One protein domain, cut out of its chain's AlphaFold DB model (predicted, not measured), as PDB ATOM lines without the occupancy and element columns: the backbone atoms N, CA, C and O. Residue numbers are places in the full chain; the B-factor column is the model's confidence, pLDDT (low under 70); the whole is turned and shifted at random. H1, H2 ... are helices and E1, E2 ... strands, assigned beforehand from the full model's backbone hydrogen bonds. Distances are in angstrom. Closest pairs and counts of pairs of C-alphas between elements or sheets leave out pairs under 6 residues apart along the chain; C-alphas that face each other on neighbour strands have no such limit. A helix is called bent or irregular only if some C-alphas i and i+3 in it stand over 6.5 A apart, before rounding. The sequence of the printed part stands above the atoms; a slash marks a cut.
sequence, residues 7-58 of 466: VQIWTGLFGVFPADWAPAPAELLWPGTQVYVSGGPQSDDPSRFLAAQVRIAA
ATOM      1  N   VAL A   7      28.863  46.402  46.570       92.88
ATOM      2  CA  VAL A   7      29.703  45.282  47.017       92.88
ATOM      3  C   VAL A   7      29.199  43.988  46.385       92.88
ATOM      4  O   VAL A   7      28.004  43.690  46.395       92.88
ATOM      5  N   GLN A   8      30.118  43.227  45.799       94.94
ATOM      6  CA  GLN A   8      29.846  41.916  45.221       94.94
ATOM      7  C   GLN A   8      30.823  40.878  45.765       94.94
ATOM      8  O   GLN A   8      31.966  41.201  46.088       94.94
ATOM      9  N   ILE A   9      30.401  39.620  45.799       95.25
ATOM     10  CA  ILE A   9      31.234  38.485  46.181       95.25
ATOM     11  C   ILE A   9      31.237  37.431  45.080       95.25
ATOM     12  O   ILE A   9      30.219  37.174  44.436       95.25
ATOM     13  N   TRP A  10      32.401  36.831  44.849       95.94
ATOM     14  CA  TRP A  10      32.538  35.733  43.903       95.94
ATOM     15  C   TRP A  10      31.881  34.465  44.461       95.94
ATOM     16  O   TRP A  10      32.331  33.928  45.474       95.94
ATOM     17  N   THR A  11      30.838  33.944  43.807       93.81
ATOM     18  CA  THR A  11      30.077  32.785  44.314       93.81
ATOM     19  C   THR A  11      30.898  31.494  44.346       93.81
ATOM     20  O   THR A  11      30.620  30.599  45.144       93.81
ATOM     21  N   GLY A  12      31.981  31.421  43.565       92.12
ATOM     22  CA  GLY A  12      32.932  30.309  43.611       92.12
ATOM     23  C   GLY A  12      33.612  30.141  44.976       92.12
ATOM     24  O   GLY A  12      34.034  29.035  45.305       92.12
ATOM     25  N   LEU A  13      33.652  31.191  45.807       92.31
ATOM     26  CA  LEU A  13      34.111  31.105  47.200       92.31
ATOM     27  C   LEU A  13      33.236  30.150  48.029       92.31
ATOM     28  O   LEU A  13      33.737  29.438  48.892       92.31
ATOM     29  N   PHE A  14      31.950  30.045  47.707       91.44
ATOM     30  CA  PHE A  14      31.000  29.148  48.367       91.44
ATOM     31  C   PHE A  14      30.922  27.765  47.691       91.44
ATOM     32  O   PHE A  14      30.149  26.895  48.095       91.44
ATOM     33  N   GLY A  15      31.749  27.526  46.667       87.19
ATOM     34  CA  GLY A  15      31.744  26.293  45.882       87.19
ATOM     35  C   GLY A  15      30.610  26.205  44.857       87.19
ATOM     36  O   GLY A  15      30.270  25.097  44.448       87.19
ATOM     37  N   VAL A  16      30.025  27.340  44.457       87.06
ATOM     38  CA  VAL A  16      29.011  27.422  43.392       87.06
ATOM     39  C   VAL A  16      29.674  27.313  42.017       87.06
ATOM     40  O   VAL A  16      30.677  27.979  41.758       87.06
ATOM     41  N   PHE A  17      29.088  26.508  41.125       83.75
ATOM     42  CA  PHE A  17      29.519  26.373  39.733       83.75
ATOM     43  C   PHE A  17      28.312  26.312  38.772       83.75
ATOM     44  O   PHE A  17      27.404  25.516  39.018       83.75
ATOM     45  N   PRO A  18      28.301  27.091  37.666       89.62
ATOM     46  CA  PRO A  18      29.296  28.104  37.304       89.62
ATOM     47  C   PRO A  18      29.299  29.277  38.297       89.62
ATOM     48  O   PRO A  18      28.260  29.659  38.827       89.62
ATOM     49  N   ALA A  19      30.488  29.813  38.574       91.56
ATOM     50  CA  ALA A  19      30.656  30.925  39.501       91.56
ATOM     51  C   ALA A  19      30.379  32.272  38.812       91.56
ATOM     52  O   ALA A  19      30.673  32.438  37.628       91.56
ATOM     53  N   ASP A  20      29.841  33.227  39.569       94.56
ATOM     54  CA  ASP A  20      29.515  34.584  39.122       94.56
ATOM     55  C   ASP A  20      29.661  35.588  40.286       94.56
ATOM     56  O   ASP A  20      29.984  35.213  41.416       94.56
ATOM     57  N   TRP A  21      29.451  36.876  40.028       94.06
ATOM     58  CA  TRP A  21      29.429  37.939  41.030       94.06
ATOM     59  C   TRP A  21      28.017  38.142  41.583       94.06
ATOM     60  O   TRP A  21      27.143  38.661  40.892       94.06
ATOM     61  N   ALA A  22      27.808  37.807  42.855       93.31
ATOM     62  CA  ALA A  22      26.548  38.050  43.555       93.31
ATOM     63  C   ALA A  22      26.618  39.324  44.416       93.31
ATOM     64  O   ALA A  22      27.705  39.667  44.889       93.31
ATOM     65  N   PRO A  23      25.496  40.032  44.647       92.56
ATOM     66  CA  PRO A  23      25.431  41.107  45.635       92.56
ATOM     67  C   PRO A  23      25.863  40.627  47.027       92.56
ATOM     68  O   PRO A  23      25.562  39.502  47.425       92.56
ATOM     69  N   ALA A  24      26.559  41.484  47.769       91.56
ATOM     70  CA  ALA A  24      27.026  41.179  49.115       91.56
ATOM     71  C   ALA A  24      26.879  42.385  50.059       91.56
ATOM     72  O   ALA A  24      26.990  43.527  49.607       91.56
ATOM     73  N   PRO A  25      26.666  42.147  51.365       90.25
ATOM     74  CA  PRO A  25      26.721  43.199  52.369       90.25
ATOM     75  C   PRO A  25      28.144  43.763  52.525       90.25
ATOM     76  O   PRO A  25      29.137  43.044  52.373       90.25
ATOM     77  N   ALA A  26      28.256  45.051  52.859       90.00
ATOM     78  CA  ALA A  26      29.548  45.703  53.098       90.00
ATOM     79  C   ALA A  26      30.233  45.187  54.375       90.00
ATOM     80  O   ALA A  26      31.451  45.269  54.511       90.00
ATOM     81  N   GLU A  27      29.457  44.594  55.278       91.12
ATOM     82  CA  GLU A  27      29.883  43.917  56.498       91.12
ATOM     83  C   GLU A  27      30.849  42.750  56.218       91.12
ATOM     84  O   GLU A  27      31.673  42.412  57.068       91.12
ATOM     85  N   LEU A  28      30.842  42.198  54.994       91.50
ATOM     86  CA  LEU A  28      31.815  41.192  54.557       91.50
ATOM     87  C   LEU A  28      33.199  41.783  54.238       91.50
ATOM     88  O   LEU A  28      34.106  41.050  53.865       91.50
ATOM     89  N   LEU A  29      33.421  43.092  54.375       89.94
ATOM     90  CA  LEU A  29      34.726  43.733  54.158       89.94
ATOM     91  C   LEU A  29      35.568  43.794  55.441       89.94
ATOM     92  O   LEU A  29      36.125  44.828  55.808       89.94
ATOM     93  N   TRP A  30      35.661  42.668  56.140       89.50
ATOM     94  CA  TRP A  30      36.503  42.496  57.322       89.50
ATOM     95  C   TRP A  30      38.002  42.320  56.994       89.50
ATOM     96  O   TRP A  30      38.357  41.946  55.865       89.50
ATOM     97  N   PRO A  31      38.903  42.586  57.967       88.44
ATOM     98  CA  PRO A  31      40.346  42.535  57.751       88.44
ATOM     99  C   PRO A  31      40.842  41.209  57.154       88.44
ATOM    100  O   PRO A  31      40.419  40.131  57.558       88.44
ATOM    101  N   GLY A  32      41.773  41.297  56.200       88.62
ATOM    102  CA  GLY A  32      42.335  40.141  55.488       88.62
ATOM    103  C   GLY A  32      41.566  39.727  54.230       88.62
ATOM    104  O   GLY A  32      42.088  38.942  53.440       88.62
ATOM    105  N   THR A  33      40.367  40.272  54.001       91.69
ATOM    106  CA  THR A  33      39.614  40.058  52.756       91.69
ATOM    107  C   THR A  33      40.350  40.673  51.571       91.69
ATOM    108  O   THR A  33      40.735  41.843  51.610       91.69
ATOM    109  N   GLN A  34      40.521  39.905  50.492       92.31
ATOM    110  CA  GLN A  34      41.103  40.425  49.256       92.31
ATOM    111  C   GLN A  34      40.000  40.909  48.323       92.31
ATOM    112  O   GLN A  34      39.059  40.171  48.008       92.31
ATOM    113  N   VAL A  35      40.140  42.151  47.865       92.69
ATOM    114  CA  VAL A  35      39.142  42.817  47.034       92.69
ATOM    115  C   VAL A  35      39.746  43.396  45.765       92.69
ATOM    116  O   VAL A  35      40.866  43.905  45.769       92.69
ATOM    117  N   TYR A  36      38.961  43.389  44.693       91.88
ATOM    118  CA  TYR A  36      39.154  44.291  43.566       91.88
ATOM    119  C   TYR A  36      38.311  45.539  43.791       91.88
ATOM    120  O   TYR A  36      37.118  45.443  44.080       91.88
ATOM    121  N   VAL A  37      38.922  46.709  43.643       88.88
ATOM    122  CA  VAL A  37      38.234  47.992  43.783       88.88
ATOM    123  C   VAL A  37      38.272  48.705  42.441       88.88
ATOM    124  O   VAL A  37      39.335  48.855  41.843       88.88
ATOM    125  N   SER A  38      37.111  49.149  41.974       88.12
ATOM    126  CA  SER A  38      37.004  50.071  40.845       88.12
ATOM    127  C   SER A  38      36.635  51.457  41.364       88.12
ATOM    128  O   SER A  38      35.776  51.590  42.237       88.12
ATOM    129  N   GLY A  39      37.311  52.486  40.863       83.25
ATOM    130  CA  GLY A  39      37.157  53.856  41.339       83.25
ATOM    131  C   GLY A  39      38.412  54.690  41.107       83.25
ATOM    132  O   GLY A  39      39.256  54.325  40.287       83.25
ATOM    133  N   GLY A  40      38.540  55.791  41.843       81.69
ATOM    134  CA  GLY A  40      39.703  56.676  41.778       81.69
ATOM    135  C   GLY A  40      40.013  57.349  43.118       81.69
ATOM    136  O   GLY A  40      39.177  57.326  44.025       81.69
ATOM    137  N   PRO A  41      41.210  57.941  43.269       80.31
ATOM    138  CA  PRO A  41      41.551  58.721  44.454       80.31
ATOM    139  C   PRO A  41      40.598  59.913  44.615       80.31
ATOM    140  O   PRO A  41      40.120  60.474  43.625       80.31
ATOM    141  N   GLN A  42      40.330  60.306  45.861       83.25
ATOM    142  CA  GLN A  42      39.612  61.546  46.142       83.25
ATOM    143  C   GLN A  42      40.431  62.745  45.653       83.25
ATOM    144  O   GLN A  42      41.650  62.787  45.812       83.25
ATOM    145  N   SER A  43      39.758  63.719  45.037       81.00
ATOM    146  CA  SER A  43      40.407  64.916  44.489       81.00
ATOM    147  C   SER A  43      41.057  65.793  45.564       81.00
ATOM    148  O   SER A  43      42.002  66.519  45.274       81.00
ATOM    149  N   ASP A  44      40.529  65.739  46.783       84.25
ATOM    150  CA  ASP A  44      40.900  66.530  47.955       84.25
ATOM    151  C   ASP A  44      41.788  65.769  48.957       84.25
ATOM    152  O   ASP A  44      42.512  66.404  49.722       84.25
ATOM    153  N   ASP A  45      41.797  64.432  48.921       80.25
ATOM    154  CA  ASP A  45      42.677  63.588  49.735       80.25
ATOM    155  C   ASP A  45      43.131  62.337  48.950       80.25
ATOM    156  O   ASP A  45      42.429  61.325  48.928       80.25
ATOM    157  N   PRO A  46      44.325  62.340  48.330       77.00
ATOM    158  CA  PRO A  46      44.823  61.194  47.569       77.00
ATOM    159  C   PRO A  46      45.132  59.960  48.436       77.00
ATOM    160  O   PRO A  46      45.393  58.890  47.885       77.00
ATOM    161  N   SER A  47      45.099  60.075  49.772       79.06
ATOM    162  CA  SER A  47      45.171  58.922  50.682       79.06
ATOM    163  C   SER A  47      43.826  58.195  50.837       79.06
ATOM    164  O   SER A  47      43.776  57.090  51.382       79.06
ATOM    165  N   ARG A  48      42.738  58.777  50.315       77.62
ATOM    166  CA  ARG A  48      41.394  58.198  50.283       77.62
ATOM    167  C   ARG A  48      41.003  57.825  48.860       77.62
ATOM    168  O   ARG A  48      41.312  58.514  47.892       77.62
ATOM    169  N   PHE A  49      40.279  56.718  48.737       77.62
ATOM    170  CA  PHE A  49      39.825  56.179  47.460       77.62
ATOM    171  C   PHE A  49      38.296  56.165  47.419       77.62
ATOM    172  O   PHE A  49      37.662  55.605  48.314       77.62
ATOM    173  N   LEU A  50      37.702  56.754  46.381       81.69
ATOM    174  CA  LEU A  50      36.273  56.633  46.099       81.69
ATOM    175  C   LEU A  50      36.045  55.374  45.278       81.69
ATOM    176  O   LEU A  50      36.320  55.341  44.077       81.69
ATOM    177  N   ALA A  51      35.546  54.334  45.936       82.94
ATOM    178  CA  ALA A  51      35.138  53.107  45.276       82.94
ATOM    179  C   ALA A  51      33.739  53.272  44.663       82.94
ATOM    180  O   ALA A  51      32.799  53.641  45.359       82.94
ATOM    181  N   ALA A  52      33.590  52.945  43.381       84.81
ATOM    182  CA  ALA A  52      32.287  52.774  42.737       84.81
ATOM    183  C   ALA A  52      31.765  51.337  42.915       84.81
ATOM    184  O   ALA A  52      30.574  51.111  43.127       84.81
ATOM    185  N   GLN A  53      32.668  50.353  42.871       89.94
ATOM    186  CA  GLN A  53      32.355  48.945  43.105       89.94
ATOM    187  C   GLN A  53      33.527  48.234  43.783       89.94
ATOM    188  O   GLN A  53      34.690  48.445  43.421       89.94
ATOM    189  N   VAL A  54      33.195  47.363  44.737       93.00
ATOM    190  CA  VAL A  54      34.128  46.511  45.482       93.00
ATOM    191  C   VAL A  54      33.744  45.050  45.264       93.00
ATOM    192  O   VAL A  54      32.588  44.671  45.428       93.00
ATOM    193  N   ARG A  55      34.710  44.218  44.886       94.81
ATOM    194  CA  ARG A  55      34.517  42.804  44.547       94.81
ATOM    195  C   ARG A  55      35.382  41.917  45.428       94.81
ATOM    196  O   ARG A  55      36.599  41.933  45.287       94.81
ATOM    197  N   ILE A  56      34.762  41.139  46.309       95.19
ATOM    198  CA  ILE A  56      35.433  40.178  47.192       95.19
ATOM    199  C   ILE A  56      35.849  38.951  46.378       95.19
ATOM    200  O   ILE A  56      35.002  38.200  45.892       95.19
ATOM    201  N   ALA A  57      37.159  38.762  46.232       92.06
ATOM    202  CA  ALA A  57      37.743  37.750  45.355       92.06
ATOM    203  C   ALA A  57      38.391  36.582  46.106       92.06
ATOM    204  O   ALA A  57      38.562  35.513  45.522       92.06
ATOM    205  N   ALA A  58      38.741  36.762  47.382       91.62
ATOM    206  CA  ALA A  58      39.277  35.694  48.216       91.62
ATOM    207  C   ALA A  58      38.864  35.854  49.681       91.62
ATOM    208  O   ALA A  58      38.693  36.967  50.186       91.62
TER     209      ALA A  58
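AT A GLANCE: This is residues 7 to 58 of the 466 residues of an uncharacterized protein of Chloroflexi bacterium (UniProt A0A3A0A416). A long, bent hairpin of two strands, E3 and E4, runs through most of a rod-like shape, and the short strands E1 and E2 are added side by side along the last part of E4, making one twisted four-stranded sheet. The hairpin's turn, residues 42 to 48, lies at one end of the rod; the short helix H1 and the link after it, residues 15 to 20, lie at the other, and residues 24 to 33 loop over one face of the sheet from E2 to E3. The printed part has 52 residues, with one named helix and four named strands in the order E1, H1, E2, E3, E4. The sheet is mixed, in the order E2, E1, E4, E3, and the class is mostly strand. The whole is loose, with a radius of gyration of the C-alphas of 12.7 A and spans of 42 by 20 by 15 A.

IN THESE COORDINATES: E1 is residues 7 to 10 and begins at C-alpha 7, (29.703, 45.282, 47.017). H1, residues 11 to 14, follows, and E2 is residues 21 to 23. E3, residues 34 to 41, begins at C-alpha 34, (41.103, 40.425, 49.256), measures 18.9 A and bends by 74 degrees at residue 38. E4, residues 49 to 58, measures 20.5 A, bends by 91 degrees at residue 52 and ends at C-alpha 58, (39.277, 35.694, 48.216).

HOW THE PARTS SIT: E1 and E4, the inner strands, are parallel at 22 degrees; N 8 and O 54 are 2.9 A apart, and N 56 and O 8 are 2.8 A apart, within hydrogen-bond range. The edge strand E2 is antiparallel to E1 at 139 degrees, with N 9 and O 22 within hydrogen-bond range at 2.8 A. E3, the other edge strand, forms a hairpin with E4, antiparallel at 166 degrees; N 36 and O 55 are within hydrogen-bond range at 2.8 A, as are N 50 and O 40 at 2.8 A. E2 and E3 are apart. H1 is on the sheet but only grazes it, with its residues 11 to 13; its closest C-alphas to E4 are those of Leu 13 and Ala 58, 7.0 A apart. H1 is too short for any O i to N i+4 pair inside it; its one O i to N i+3 pair is within range.

THE WHOLE: The C-alphas farthest apart are those of Phe 17 and Asp 44, at 42.5 A. The printed part has no cut. The link from E1 to H1 is tight, the other links are short, and no link is long. The mean pLDDT of the printed part is 88.7, and no printed residue is under 70.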